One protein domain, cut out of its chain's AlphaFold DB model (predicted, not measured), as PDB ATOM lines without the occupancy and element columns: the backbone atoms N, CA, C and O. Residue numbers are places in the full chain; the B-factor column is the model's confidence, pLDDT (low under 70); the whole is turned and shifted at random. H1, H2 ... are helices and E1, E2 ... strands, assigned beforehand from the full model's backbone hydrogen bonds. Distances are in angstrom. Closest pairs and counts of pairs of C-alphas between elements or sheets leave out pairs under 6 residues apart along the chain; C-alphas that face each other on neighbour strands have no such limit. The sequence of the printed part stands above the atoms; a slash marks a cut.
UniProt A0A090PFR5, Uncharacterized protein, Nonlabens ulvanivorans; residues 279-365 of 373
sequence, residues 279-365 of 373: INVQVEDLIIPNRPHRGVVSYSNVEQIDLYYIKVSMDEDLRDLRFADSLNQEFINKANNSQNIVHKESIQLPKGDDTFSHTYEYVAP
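What this domain is: This is residues 279 to 365 of the 373 residues of an uncharacterized protein of Nonlabens ulvanivorans (UniProt A0A090PFR5). A three-stranded sheet, E1, E2 and E5, and a two-stranded ribbon, E3 and E4, form a loose V, closer together at the end where E2 leads into E3 and opening toward the other end. The one named helix, H1, sits beside the open end of the ribbon, near the last residue of E3 and the first of E4, away from the three-stranded sheet, and a long loop, residues 311 to 324, leads to it from E3. The printed part has 87 residues, with one named helix and five named strands in the order E1, E2, E3, H1, E4, E5. The class is mixed, helices and strands; both sheets are antiparallel, in the orders E1, E2, E5 and E3, E4. The whole is only just loose, close to compact, with a radius of gyration of the C-alphas of 14.5 A, and spans 42 by 33 by 21 A.

Where its parts are: E1 is residues 279 to 283 and begins at C-alpha 279, at (84.067, 16.308, -15.674). E2, residues 293 to 300, is 23.5 A from first to last C-alpha. E3, residues 304 to 310, is 19.4 A long and ends at C-alpha 310, at (82.721, 21.320, 2.073). After residues 311 to 324, H1 covers residues 325 to 337 and is 18.4 A long. E4 is residues 341 to 348, 20.3 A long. E5, residues 358 to 364, is 18.4 A long and ends at C-alpha 364, at (75.008, 27.013, -6.829).

How they stand to each other: The larger sheet has E1 and E5 as its edge strands and E2 as its inner strand. E1 and E2 are a hairpin, antiparallel with 167 degrees between their N-to-C directions; N 280 and O 298 are 2.8 A apart, within hydrogen-bond range, as are N 296 and O 282, at 2.8 A. E2 and E5 are antiparallel at 153 degrees; N 297 and O 360 are within hydrogen-bond range at 2.9 A, and so are N 362 and O 295, at 2.9 A. In the other sheet E3 and E4 are antiparallel at 166 degrees, with N 307 and O 345 within hydrogen-bond range at 2.8 A and N 342 and O 309 at 2.9 A. Between the two sheets, E4 and E5 are near each other, with 5 pairs of C-alphas within 10 A, while E2 and E3 are apart. The closest C-alphas of E3 and H1 are those of Ile 310 and Ala 335, 6.7 A apart. The closest of H1 and E4 are those of Ala 335 and Ile 341, 6.1 A apart. H1 is not on the sheet of E1, E2 and E5, with 0 pairs of C-alphas within 10 A. In H1 every O i to N i+4 pair is within hydrogen-bond range.

The domain as a whole: The two C-alphas farthest apart are those of Asp 315 and Asp 353, at 42.9 A, and the first and last printed C-alphas, of Ile 279 and Pro 365, are 19.7 A apart. The printed part has no cut. The link from E3 to H1 is long, with 14 residues, whose C-alphas lie 12 to 20 A from the mean of the C-alphas. The links from E2 to E3 and from H1 to E4 are tight, with 3 residues each; those from E1 to E2 and from E4 to E5 are short, with 9 each. The mean pLDDT of the printed part is 85.8, and 7 residues are under 70, namely residues 319 to 323 and residues 352 to 353.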
ATOM      1  N   ILE A 279      84.808  15.290 -16.404       92.31
ATOM      2  CA  ILE A 279      84.067  16.308 -15.674       92.31
ATOM      3  C   ILE A 279      85.049  17.375 -15.204       92.31
ATOM      4  O   ILE A 279      86.131  17.073 -14.704       92.31
ATOM      5  N   ASN A 280      84.648  18.627 -15.348       92.50
ATOM      6  CA  ASN A 280      85.321  19.773 -14.779       92.50
ATOM      7  C   ASN A 280      84.260  20.731 -14.238       92.50
ATOM      8  O   ASN A 280      83.382  21.168 -14.980       92.50
ATOM      9  N   VAL A 281      84.342  21.045 -12.949       90.81
ATOM     10  CA  VAL A 281      83.415  21.962 -12.279       90.81
ATOM     11  C   VAL A 281      84.135  23.277 -12.029       90.81
ATOM     12  O   VAL A 281      85.253  23.296 -11.520       90.81
ATOM     13  N   GLN A 282      83.486  24.377 -12.390       90.62
ATOM     14  CA  GLN A 282      83.955  25.734 -12.163       90.62
ATOM     15  C   GLN A 282      82.883  26.515 -11.409       90.62
ATOM     16  O   GLN A 282      81.706  26.484 -11.764       90.62
ATOM     17  N   VAL A 283      83.302  27.223 -10.369       88.31
ATOM     18  CA  VAL A 283      82.475  28.140  -9.579       88.31
ATOM     19  C   VAL A 283      83.235  29.450  -9.399       88.31
ATOM     20  O   VAL A 283      84.437  29.518  -9.655       88.31
ATOM     21  N   GLU A 284      82.540  30.508  -8.995       85.62
ATOM     22  CA  GLU A 284      83.177  31.791  -8.695       85.62
ATOM     23  C   GLU A 284      84.092  31.679  -7.461       85.62
ATOM     24  O   GLU A 284      83.644  31.275  -6.389       85.62
ATOM     25  N   ASP A 285      85.353  32.112  -7.580       80.25
ATOM     26  CA  ASP A 285      86.315  32.111  -6.461       80.25
ATOM     27  C   ASP A 285      85.883  33.027  -5.297       80.25
ATOM     28  O   ASP A 285      86.245  32.814  -4.139       80.25
ATOM     29  N   LEU A 286      85.122  34.086  -5.601       83.69
ATOM     30  CA  LEU A 286      84.654  35.087  -4.643       83.69
ATOM     31  C   LEU A 286      83.139  35.257  -4.749       83.69
ATOM     32  O   LEU A 286      82.641  35.947  -5.636       83.69
ATOM     33  N   ILE A 287      82.415  34.688  -3.788       87.25
ATOM     34  CA  ILE A 287      80.950  34.743  -3.731       87.25
ATOM     35  C   ILE A 287      80.448  35.732  -2.675       87.25
ATOM     36  O   ILE A 287      81.096  35.992  -1.657       87.25
ATOM     37  N   ILE A 288      79.238  36.261  -2.875       88.25
ATOM     38  CA  ILE A 288      78.564  37.082  -1.864       88.25
ATOM     39  C   ILE A 288      77.916  36.153  -0.824       88.25
ATOM     40  O   ILE A 288      77.068  35.338  -1.190       88.25
ATOM     41  N   PRO A 289      78.229  36.296   0.480       88.88
ATOM     42  CA  PRO A 289      77.640  35.449   1.507       88.88
ATOM     43  C   PRO A 289      76.109  35.477   1.505       88.88
ATOM     44  O   PRO A 289      75.484  36.534   1.395       88.88
ATOM     45  N   ASN A 290      75.518  34.305   1.719       89.56
ATOM     46  CA  ASN A 290      74.081  34.049   1.762       89.56
ATOM     47  C   ASN A 290      73.344  34.430   0.468       89.56
ATOM     48  O   ASN A 290      72.152  34.742   0.511       89.56
ATOM     49  N   ARG A 291      74.027  34.396  -0.682       90.75
ATOM     50  CA  ARG A 291      73.406  34.535  -2.002       90.75
ATOM     51  C   ARG A 291      73.769  33.355  -2.903       90.75
ATOM     52  O   ARG A 291      74.909  32.898  -2.837       90.75
ATOM     53  N   PRO A 292      72.827  32.866  -3.728       91.19
ATOM     54  CA  PRO A 292      73.153  31.940  -4.804       91.19
ATOM     55  C   PRO A 292      74.167  32.561  -5.767       91.19
ATOM     56  O   PRO A 292      74.200  33.783  -5.934       91.19
ATOM     57  N   HIS A 293      74.961  31.713  -6.405       91.44
ATOM     58  CA  HIS A 293      75.993  32.100  -7.367       91.44
ATOM     59  C   HIS A 293      75.988  31.129  -8.551       91.44
ATOM     60  O   HIS A 293      75.188  30.192  -8.596       91.44
ATOM     61  N   ARG A 294      76.819  31.398  -9.557       91.75
ATOM     62  CA  ARG A 294      76.853  30.602 -10.786       91.75
ATOM     63  C   ARG A 294      77.900  29.505 -10.685       91.75
ATOM     64  O   ARG A 294      79.025  29.756 -10.257       91.75
ATOM     65  N   GLY A 295      77.517  28.319 -11.133       92.81
ATOM     66  CA  GLY A 295      78.428  27.222 -11.390       92.81
ATOM     67  C   GLY A 295      78.303  26.747 -12.832       92.81
ATOM     68  O   GLY A 295      77.237  26.830 -13.447       92.81
ATOM     69  N   VAL A 296      79.410  26.256 -13.372       95.06
ATOM     70  CA  VAL A 296      79.511  25.716 -14.724       95.06
ATOM     71  C   VAL A 296      80.148  24.339 -14.639       95.06
ATOM     72  O   VAL A 296      81.169  24.153 -13.979       95.06
ATOM     73  N   VAL A 297      79.546  23.366 -15.311       94.56
ATOM     74  CA  VAL A 297      80.087  22.015 -15.439       94.56
ATOM     75  C   VAL A 297      80.399  21.767 -16.901       94.56
ATOM     76  O   VAL A 297      79.489  21.763 -17.726       94.56
ATOM     77  N   SER A 298      81.665  21.526 -17.220       94.94
ATOM     78  CA  SER A 298      82.070  20.958 -18.507       94.94
ATOM     79  C   SER A 298      82.160  19.442 -18.363       94.94
ATOM     80  O   SER A 298      82.800  18.958 -17.430       94.94
ATOM     81  N   TYR A 299      81.510  18.685 -19.243       94.12
ATOM     82  CA  TYR A 299      81.418  17.231 -19.102       94.12
ATOM     83  C   TYR A 299      81.382  16.502 -20.445       94.12
ATOM     84  O   TYR A 299      80.893  17.039 -21.433       94.12
ATOM     85  N   SER A 300      81.843  15.252 -20.467       93.44
ATOM     86  CA  SER A 300      81.676  14.317 -21.588       93.44
ATOM     87  C   SER A 300      81.348  12.928 -21.055       93.44
ATOM     88  O   SER A 300      81.977  12.486 -20.098       93.44
ATOM     89  N   ASN A 301      80.396  12.218 -21.670       92.50
ATOM     90  CA  ASN A 301      80.029  10.840 -21.299       92.50
ATOM     91  C   ASN A 301      79.722  10.662 -19.788       92.50
ATOM     92  O   ASN A 301      80.168   9.696 -19.162       92.50
ATOM     93  N   VAL A 302      79.000  11.618 -19.189       92.62
ATOM     94  CA  VAL A 302      78.549  11.609 -17.783       92.62
ATOM     95  C   VAL A 302      77.061  11.963 -17.746       92.62
ATOM     96  O   VAL A 302      76.657  12.965 -18.326       92.62
ATOM     97  N   GLU A 303      76.248  11.153 -17.061       92.06
ATOM     98  CA  GLU A 303      74.790  11.369 -16.968       92.06
ATOM     99  C   GLU A 303      74.362  12.096 -15.686       92.06
ATOM    100  O   GLU A 303      73.335  12.769 -15.659       92.06
ATOM    101  N   GLN A 304      75.142  11.970 -14.614       92.88
ATOM    102  CA  GLN A 304      74.839  12.569 -13.320       92.88
ATOM    103  C   GLN A 304      76.125  12.981 -12.618       92.88
ATOM    104  O   GLN A 304      77.132  12.273 -12.673       92.88
ATOM    105  N   ILE A 305      76.049  14.098 -11.903       92.88
ATOM    106  CA  ILE A 305      77.090  14.547 -10.984       92.88
ATOM    107  C   ILE A 305      76.495  14.760  -9.599       92.88
ATOM    108  O   ILE A 305      75.347  15.188  -9.465       92.88
ATOM    109  N   ASP A 306      77.300  14.492  -8.578       91.56
ATOM    110  CA  ASP A 306      76.991  14.835  -7.197       91.56
ATOM    111  C   ASP A 306      77.966  15.926  -6.750       91.56
ATOM    112  O   ASP A 306      79.180  15.716  -6.736       91.56
ATOM    113  N   LEU A 307      77.430  17.087  -6.389       90.81
ATOM    114  CA  LEU A 307      78.192  18.220  -5.887       90.81
ATOM    115  C   LEU A 307      78.135  18.242  -4.362       90.81
ATOM    116  O   LEU A 307      77.068  18.106  -3.758       90.81
ATOM    117  N   TYR A 308      79.296  18.444  -3.745       88.38
ATOM    118  CA  TYR A 308      79.464  18.540  -2.300       88.38
ATOM    119  C   TYR A 308      80.159  19.856  -1.989       88.38
ATOM    120  O   TYR A 308      81.255  20.091  -2.478       88.38
ATOM    121  N   TYR A 309      79.540  20.682  -1.150       88.62
ATOM    122  CA  TYR A 309      80.145  21.922  -0.674       88.62
ATOM    123  C   TYR A 309      80.705  21.665   0.715       88.62
ATOM    124  O   TYR A 309      79.942  21.425   1.663       88.62
ATOM    125  N   ILE A 310      82.031  21.683   0.838       87.88
ATOM    126  CA  ILE A 310      82.721  21.320   2.073       87.88
ATOM    127  C   ILE A 310      83.253  22.584   2.731       87.88
ATOM    128  O   ILE A 310      84.036  23.337   2.160       87.88
ATOM    129  N   LYS A 311      82.853  22.814   3.981       87.12
ATOM    130  CA  LYS A 311      83.442  23.870   4.800       87.12
ATOM    131  C   LYS A 311      84.868  23.478   5.188       87.12
ATOM    132  O   LYS A 311      85.067  22.454   5.843       87.12
ATOM    133  N   VAL A 312      85.830  24.338   4.870       84.94
ATOM    134  CA  VAL A 312      87.252  24.146   5.193       84.94
ATOM    135  C   VAL A 312      87.769  25.255   6.108       84.94
ATOM    136  O   VAL A 312      87.169  26.330   6.219       84.94
ATOM    137  N   SER A 313      88.863  24.980   6.819       81.69
ATOM    138  CA  SER A 313      89.573  26.016   7.569       81.69
ATOM    139  C   SER A 313      90.361  26.909   6.605       81.69
ATOM    140  O   SER A 313      90.734  26.476   5.518       81.69
ATOM    141  N   MET A 314      90.601  28.169   6.978       77.25
ATOM    142  CA  MET A 314      91.358  29.101   6.128       77.25
ATOM    143  C   MET A 314      92.830  28.687   5.965       77.25
ATOM    144  O   MET A 314      93.451  29.051   4.971       77.25
ATOM    145  N   ASP A 315      93.350  27.904   6.913       80.69
ATOM    146  CA  ASP A 315      94.721  27.391   6.917       80.69
ATOM    147  C   ASP A 315      94.828  25.973   6.314       80.69
ATOM    148  O   ASP A 315      95.908  25.382   6.327       80.69
ATOM    149  N   GLU A 316      93.729  25.396   5.804       77.88
ATOM    150  CA  GLU A 316      93.745  24.066   5.184       77.88
ATOM    151  C   GLU A 316      94.497  24.125   3.844       77.88
ATOM    152  O   GLU A 316      94.120  24.869   2.936       77.88
ATOM    153  N   ASP A 317      95.559  23.330   3.693       74.69
ATOM    154  CA  ASP A 317      96.292  23.244   2.431       74.69
ATOM    155  C   ASP A 317      95.595  22.281   1.463       74.69
ATOM    156  O   ASP A 317      95.643  21.062   1.614       74.69
ATOM    157  N   LEU A 318      94.939  22.840   0.447       75.00
ATOM    158  CA  LEU A 318      94.174  22.081  -0.550       75.00
ATOM    159  C   LEU A 318      94.977  21.809  -1.831       75.00
ATOM    160  O   LEU A 318      94.442  21.263  -2.799       75.00
ATOM    161  N   ARG A 319      96.256  22.211  -1.888       68.81
ATOM    162  CA  ARG A 319      97.061  22.133  -3.120       68.81
ATOM    163  C   ARG A 319      97.330  20.693  -3.553       68.81
ATOM    164  O   ARG A 319      97.299  20.435  -4.759       68.81
ATOM    165  N   ASP A 320      97.509  19.789  -2.593       64.69
ATOM    166  CA  ASP A 320      97.882  18.388  -2.823       64.69
ATOM    167  C   ASP A 320      96.689  17.489  -3.187       64.69
ATOM    168  O   ASP A 320      96.862  16.444  -3.819       64.69
ATOM    169  N   LEU A 321      95.456  17.920  -2.890       66.62
ATOM    170  CA  LEU A 321      94.231  17.159  -3.184       66.62
ATOM    171  C   LEU A 321      93.964  16.994  -4.687       66.62
ATOM    172  O   LEU A 321      93.216  16.106  -5.091       66.62
ATOM    173  N   ARG A 322      94.585  17.832  -5.527       60.06
ATOM    174  CA  ARG A 322      94.423  17.806  -6.991       60.06
ATOM    175  C   ARG A 322      95.249  16.724  -7.691       60.06
ATOM    176  O   ARG A 322      95.035  16.498  -8.877       60.06
ATOM    177  N   PHE A 323      96.191  16.086  -6.993       58.16
ATOM    178  CA  PHE A 323      97.196  15.221  -7.624       58.16
ATOM    179  C   PHE A 323      97.277  13.804  -7.034       58.16
ATOM    180  O   PHE A 323      98.056  12.995  -7.534       58.16
ATOM    181  N   ALA A 324      96.489  13.485  -5.999       71.00
ATOM    182  CA  ALA A 324      96.498  12.170  -5.356       71.00
ATOM    183  C   ALA A 324      95.086  11.700  -4.968       71.00
ATOM    184  O   ALA A 324      94.491  12.199  -4.011       71.00
ATOM    185  N   ASP A 325      94.589  10.677  -5.669       72.88
ATOM    186  CA  ASP A 325      93.249  10.106  -5.465       72.88
ATOM    187  C   ASP A 325      93.010   9.633  -4.023       72.88
ATOM    188  O   ASP A 325      91.921   9.813  -3.480       72.88
ATOM    189  N   SER A 326      94.035   9.075  -3.370       80.00
ATOM    190  CA  SER A 326      93.946   8.616  -1.979       80.00
ATOM    191  C   SER A 326      93.743   9.765  -0.989       80.00
ATOM    192  O   SER A 326      92.928   9.639  -0.077       80.00
ATOM    193  N   LEU A 327      94.430  10.897  -1.186       78.19
ATOM    194  CA  LEU A 327      94.285  12.086  -0.339       78.19
ATOM    195  C   LEU A 327      92.921  12.748  -0.543       78.19
ATOM    196  O   LEU A 327      92.298  13.184   0.423       78.19
ATOM    197  N   ASN A 328      92.427  12.780  -1.783       77.38
ATOM    198  CA  ASN A 328      91.101  13.308  -2.090       77.38
ATOM    199  C   ASN A 328      89.992  12.459  -1.434       77.38
ATOM    200  O   ASN A 328      89.114  12.987  -0.749       77.38
ATOM    201  N   GLN A 329      90.075  11.128  -1.538       80.56
ATOM    202  CA  GLN A 329      89.132  10.235  -0.857       80.56
ATOM    203  C   GLN A 329      89.178  10.384   0.669       80.56
ATOM    204  O   GLN A 329      88.130  10.437   1.316       80.56
ATOM    205  N   GLU A 330      90.371  10.473   1.259       82.44
ATOM    206  CA  GLU A 330      90.524  10.692   2.698       82.44
ATOM    207  C   GLU A 330      89.921  12.034   3.137       82.44
ATOM    208  O   GLU A 330      89.194  12.089   4.132       82.44
ATOM    209  N   PHE A 331      90.145  13.098   2.361       83.06
ATOM    210  CA  PHE A 331      89.570  14.418   2.603       83.06
ATOM    211  C   PHE A 331      88.034  14.388   2.603       83.06
ATOM    212  O   PHE A 331      87.408  14.854   3.560       83.06
ATOM    213  N   ILE A 332      87.418  13.765   1.592       81.50
ATOM    214  CA  ILE A 332      85.957  13.607   1.511       81.50
ATOM    215  C   ILE A 332      85.434  12.790   2.704       81.50
ATOM    216  O   ILE A 332      84.439  13.161   3.331       81.50
ATOM    217  N   ASN A 333      86.116  11.705   3.080       84.31
ATOM    218  CA  ASN A 333      85.734  10.883   4.232       84.31
ATOM    219  C   ASN A 333      85.819  11.659   5.556       84.31
ATOM    220  O   ASN A 333      84.910  11.582   6.385       84.31
ATOM    221  N   LYS A 334      86.873  12.458   5.747       85.06
ATOM    222  CA  LYS A 334      87.029  13.345   6.910       85.06
ATOM    223  C   LYS A 334      85.916  14.391   6.960       85.06
ATOM    224  O   LYS A 334      85.357  14.627   8.035       85.06
ATOM    225  N   ALA A 335      85.564  14.984   5.818       84.00
ATOM    226  CA  ALA A 335      84.477  15.952   5.708       84.00
ATOM    227  C   ALA A 335      83.109  15.336   6.052       84.00
ATOM    228  O   ALA A 335      82.344  15.949   6.802       84.00
ATOM    229  N   ASN A 336      82.842  14.113   5.578       83.06
ATOM    230  CA  ASN A 336      81.655  13.328   5.932       83.06
ATOM    231  C   ASN A 336      81.576  13.073   7.446       83.06
ATOM    232  O   ASN A 336      80.582  13.418   8.084       83.06
ATOM    233  N   ASN A 337      82.643  12.526   8.037       86.12
ATOM    234  CA  ASN A 337      82.680  12.165   9.460       86.12
ATOM    235  C   ASN A 337      82.562  13.383  10.386       86.12
ATOM    236  O   ASN A 337      81.992  13.288  11.471       86.12
ATOM    237  N   SER A 338      83.088  14.530   9.952       84.31
ATOM    238  CA  SER A 338      83.092  15.773  10.732       84.31
ATOM    239  C   SER A 338      81.845  16.639  10.515       84.31
ATOM    240  O   SER A 338      81.788  17.739  11.052       84.31
ATOM    241  N   GLN A 339      80.865  16.184   9.719       81.38
ATOM    242  CA  GLN A 339      79.671  16.959   9.339       81.38
ATOM    243  C   GLN A 339      80.000  18.330   8.709       81.38
ATOM    244  O   GLN A 339      79.273  19.307   8.887       81.38
ATOM    245  N   ASN A 340      81.100  18.403   7.952       86.50
ATOM    246  CA  ASN A 340      81.563  19.638   7.307       86.50
ATOM    247  C   ASN A 340      80.952  19.867   5.917       86.50
ATOM    248  O   ASN A 340      81.161  20.929   5.329       86.50
ATOM    249  N   ILE A 341      80.193  18.905   5.392       87.62
ATOM    250  CA  ILE A 341      79.416  19.082   4.163       87.62
ATOM    251  C   ILE A 341      78.210  19.958   4.490       87.62
ATOM    252  O   ILE A 341      77.295  19.542   5.199       87.62
ATOM    253  N   VAL A 342      78.222  21.191   3.986       88.81
ATOM    254  CA  VAL A 342      77.175  22.186   4.263       88.81
ATOM    255  C   VAL A 342      76.033  22.129   3.258       88.81
ATOM    256  O   VAL A 342      74.929  22.584   3.556       88.81
ATOM    257  N   HIS A 343      76.290  21.570   2.077       88.75
ATOM    258  CA  HIS A 343      75.292  21.352   1.045       88.75
ATOM    259  C   HIS A 343      75.692  20.172   0.158       88.75
ATOM    260  O   HIS A 343      76.879  19.954  -0.095       88.75
ATOM    261  N   LYS A 344      74.690  19.433  -0.318       90.38
ATOM    262  CA  LYS A 344      74.829  18.390  -1.327       90.38
ATOM    263  C   LYS A 344      73.688  18.529  -2.322       90.38
ATOM    264  O   LYS A 344      72.533  18.623  -1.908       90.38
ATOM    265  N   GLU A 345      74.013  18.460  -3.601       90.94
ATOM    266  CA  GLU A 345      73.030  18.401  -4.678       90.94
ATOM    267  C   GLU A 345      73.464  17.392  -5.738       90.94
ATOM    268  O   GLU A 345      74.653  17.162  -5.949       90.94
ATOM    269  N   SER A 346      72.484  16.772  -6.389       94.06
ATOM    270  CA  SER A 346      72.708  15.872  -7.516       94.06
ATOM    271  C   SER A 346      72.083  16.499  -8.748       94.06
ATOM    272  O   SER A 346      70.899  16.843  -8.737       94.06
ATOM    273  N   ILE A 347      72.868  16.635  -9.810       93.19
ATOM    274  CA  ILE A 347      72.437  17.252 -11.061       93.19
ATOM    275  C   ILE A 347      72.409  16.172 -12.137       93.19
ATOM    276  O   ILE A 347      73.414  15.504 -12.387       93.19
ATOM    277  N   GLN A 348      71.246  16.009 -12.767       94.56
ATOM    278  CA  GLN A 348      71.112  15.210 -13.981       94.56
ATOM    279  C   GLN A 348      71.615  16.041 -15.153       94.56
ATOM    280  O   GLN A 348      71.075  17.113 -15.435       94.56
ATOM    281  N   LEU A 349      72.653  15.553 -15.820       92.50
ATOM    282  CA  LEU A 349      73.211  16.210 -16.986       92.50
ATOM    283  C   LEU A 349      72.452  15.759 -18.240       92.50
ATOM    284  O   LEU A 349      72.071  14.588 -18.344       92.50
ATOM    285  N   PRO A 350      72.207  16.663 -19.206       88.94
ATOM    286  CA  PRO A 350      71.627  16.284 -20.484       88.94
ATOM    287  C   PRO A 350      72.396  15.125 -21.123       88.94
ATOM    288  O   PRO A 350      73.618  15.190 -21.281       88.94
ATOM    289  N   LYS A 351      71.665  14.070 -21.496       76.69
ATOM    290  CA  LYS A 351      72.223  12.921 -22.210       76.69
ATOM    291  C   LYS A 351      72.582  13.331 -23.636       76.69
ATOM    292  O   LYS A 351      71.732  13.851 -24.355       76.69
ATOM    293  N   GLY A 352      73.802  13.012 -24.050       68.75
ATOM    294  CA  GLY A 352      74.242  13.062 -25.439       68.75
ATOM    295  C   GLY A 352      75.116  11.847 -25.721       68.75
ATOM    296  O   GLY A 352      76.118  11.649 -25.043       68.75
ATOM    297  N   ASP A 353      74.735  11.024 -26.700       69.88
ATOM    298  CA  ASP A 353      75.559   9.905 -27.200       69.88
ATOM    299  C   ASP A 353      76.472  10.368 -28.350       69.88
ATOM    300  O   ASP A 353      76.669   9.711 -29.373       69.88
ATOM    301  N   ASP A 354      76.953  11.601 -28.233       83.19
ATOM    302  CA  ASP A 354      77.724  12.278 -29.264       83.19
ATOM    303  C   ASP A 354      79.218  12.330 -28.940       83.19
ATOM    304  O   ASP A 354      80.009  12.746 -29.782       83.19
ATOM    305  N   THR A 355      79.630  11.851 -27.762       90.62
ATOM    306  CA  THR A 355      81.021  11.829 -27.277       90.62
ATOM    307  C   THR A 355      81.710  13.202 -27.223       90.62
ATOM    308  O   THR A 355      82.935  13.274 -27.090       90.62
ATOM    309  N   PHE A 356      80.958  14.300 -27.342       91.44
ATOM    310  CA  PHE A 356      81.493  15.654 -27.239       91.44
ATOM    311  C   PHE A 356      81.517  16.141 -25.792       91.44
ATOM    312  O   PHE A 356      80.871  15.589 -24.899       91.44
ATOM    313  N   SER A 357      82.305  17.193 -25.567       90.38
ATOM    314  CA  SER A 357      82.231  17.949 -24.325       90.38
ATOM    315  C   SER A 357      81.069  18.929 -24.405       90.38
ATOM    316  O   SER A 357      81.005  19.750 -25.317       90.38
ATOM    317  N   HIS A 358      80.208  18.883 -23.400       92.38
ATOM    318  CA  HIS A 358      79.076  19.776 -23.204       92.38
ATOM    319  C   HIS A 358      79.318  20.678 -22.005       92.38
ATOM    320  O   HIS A 358      80.214  20.435 -21.195       92.38
ATOM    321  N   THR A 359      78.515  21.733 -21.899       93.75
ATOM    322  CA  THR A 359      78.515  22.623 -20.739       93.75
ATOM    323  C   THR A 359      77.116  22.707 -20.147       93.75
ATOM    324  O   THR A 359      76.139  22.848 -20.879       93.75
ATOM    325  N   TYR A 360      77.025  22.628 -18.822       94.38
ATOM    326  CA  TYR A 360      75.792  22.801 -18.064       94.38
ATOM    327  C   TYR A 360      75.979  23.898 -17.015       94.38
ATOM    328  O   TYR A 360      76.827  23.785 -16.128       94.38
ATOM    329  N   GLU A 361      75.193  24.967 -17.126       94.62
ATOM    330  CA  GLU A 361      75.141  26.025 -16.117       94.62
ATOM    331  C   GLU A 361      74.121  25.665 -15.039       94.62
ATOM    332  O   GLU A 361      72.997  25.257 -15.339       94.62
ATOM    333  N   TYR A 362      74.498  25.853 -13.777       93.25
ATOM    334  CA  TYR A 362      73.628  25.593 -12.638       93.25
ATOM    335  C   TYR A 362      73.706  26.720 -11.606       93.25
ATOM    336  O   TYR A 362      74.647  27.519 -11.565       93.25
ATOM    337  N   VAL A 363      72.670  26.800 -10.772       93.50
ATOM    338  CA  VAL A 363      72.602  27.761  -9.671       93.50
ATOM    339  C   VAL A 363      73.166  27.092  -8.428       93.50
ATOM    340  O   VAL A 363      72.493  26.272  -7.812       93.50
ATOM    341  N   ALA A 364      74.382  27.470  -8.055       91.06
ATOM    342  CA  ALA A 364      75.008  27.013  -6.829       91.06
ATOM    343  C   ALA A 364      74.304  27.641  -5.602       91.06
ATOM    344  O   ALA A 364      73.816  28.782  -5.665       91.06
ATOM    345  N   PRO A 365      74.226  26.922  -4.469       90.56
ATOM    346  CA  PRO A 365      73.444  27.316  -3.306       90.56
ATOM    347  C   PRO A 365      73.963  28.606  -2.658       90.56
ATOM    348  O   PRO A 365      75.095  29.050  -2.853       90.56
TER     349      PRO A 365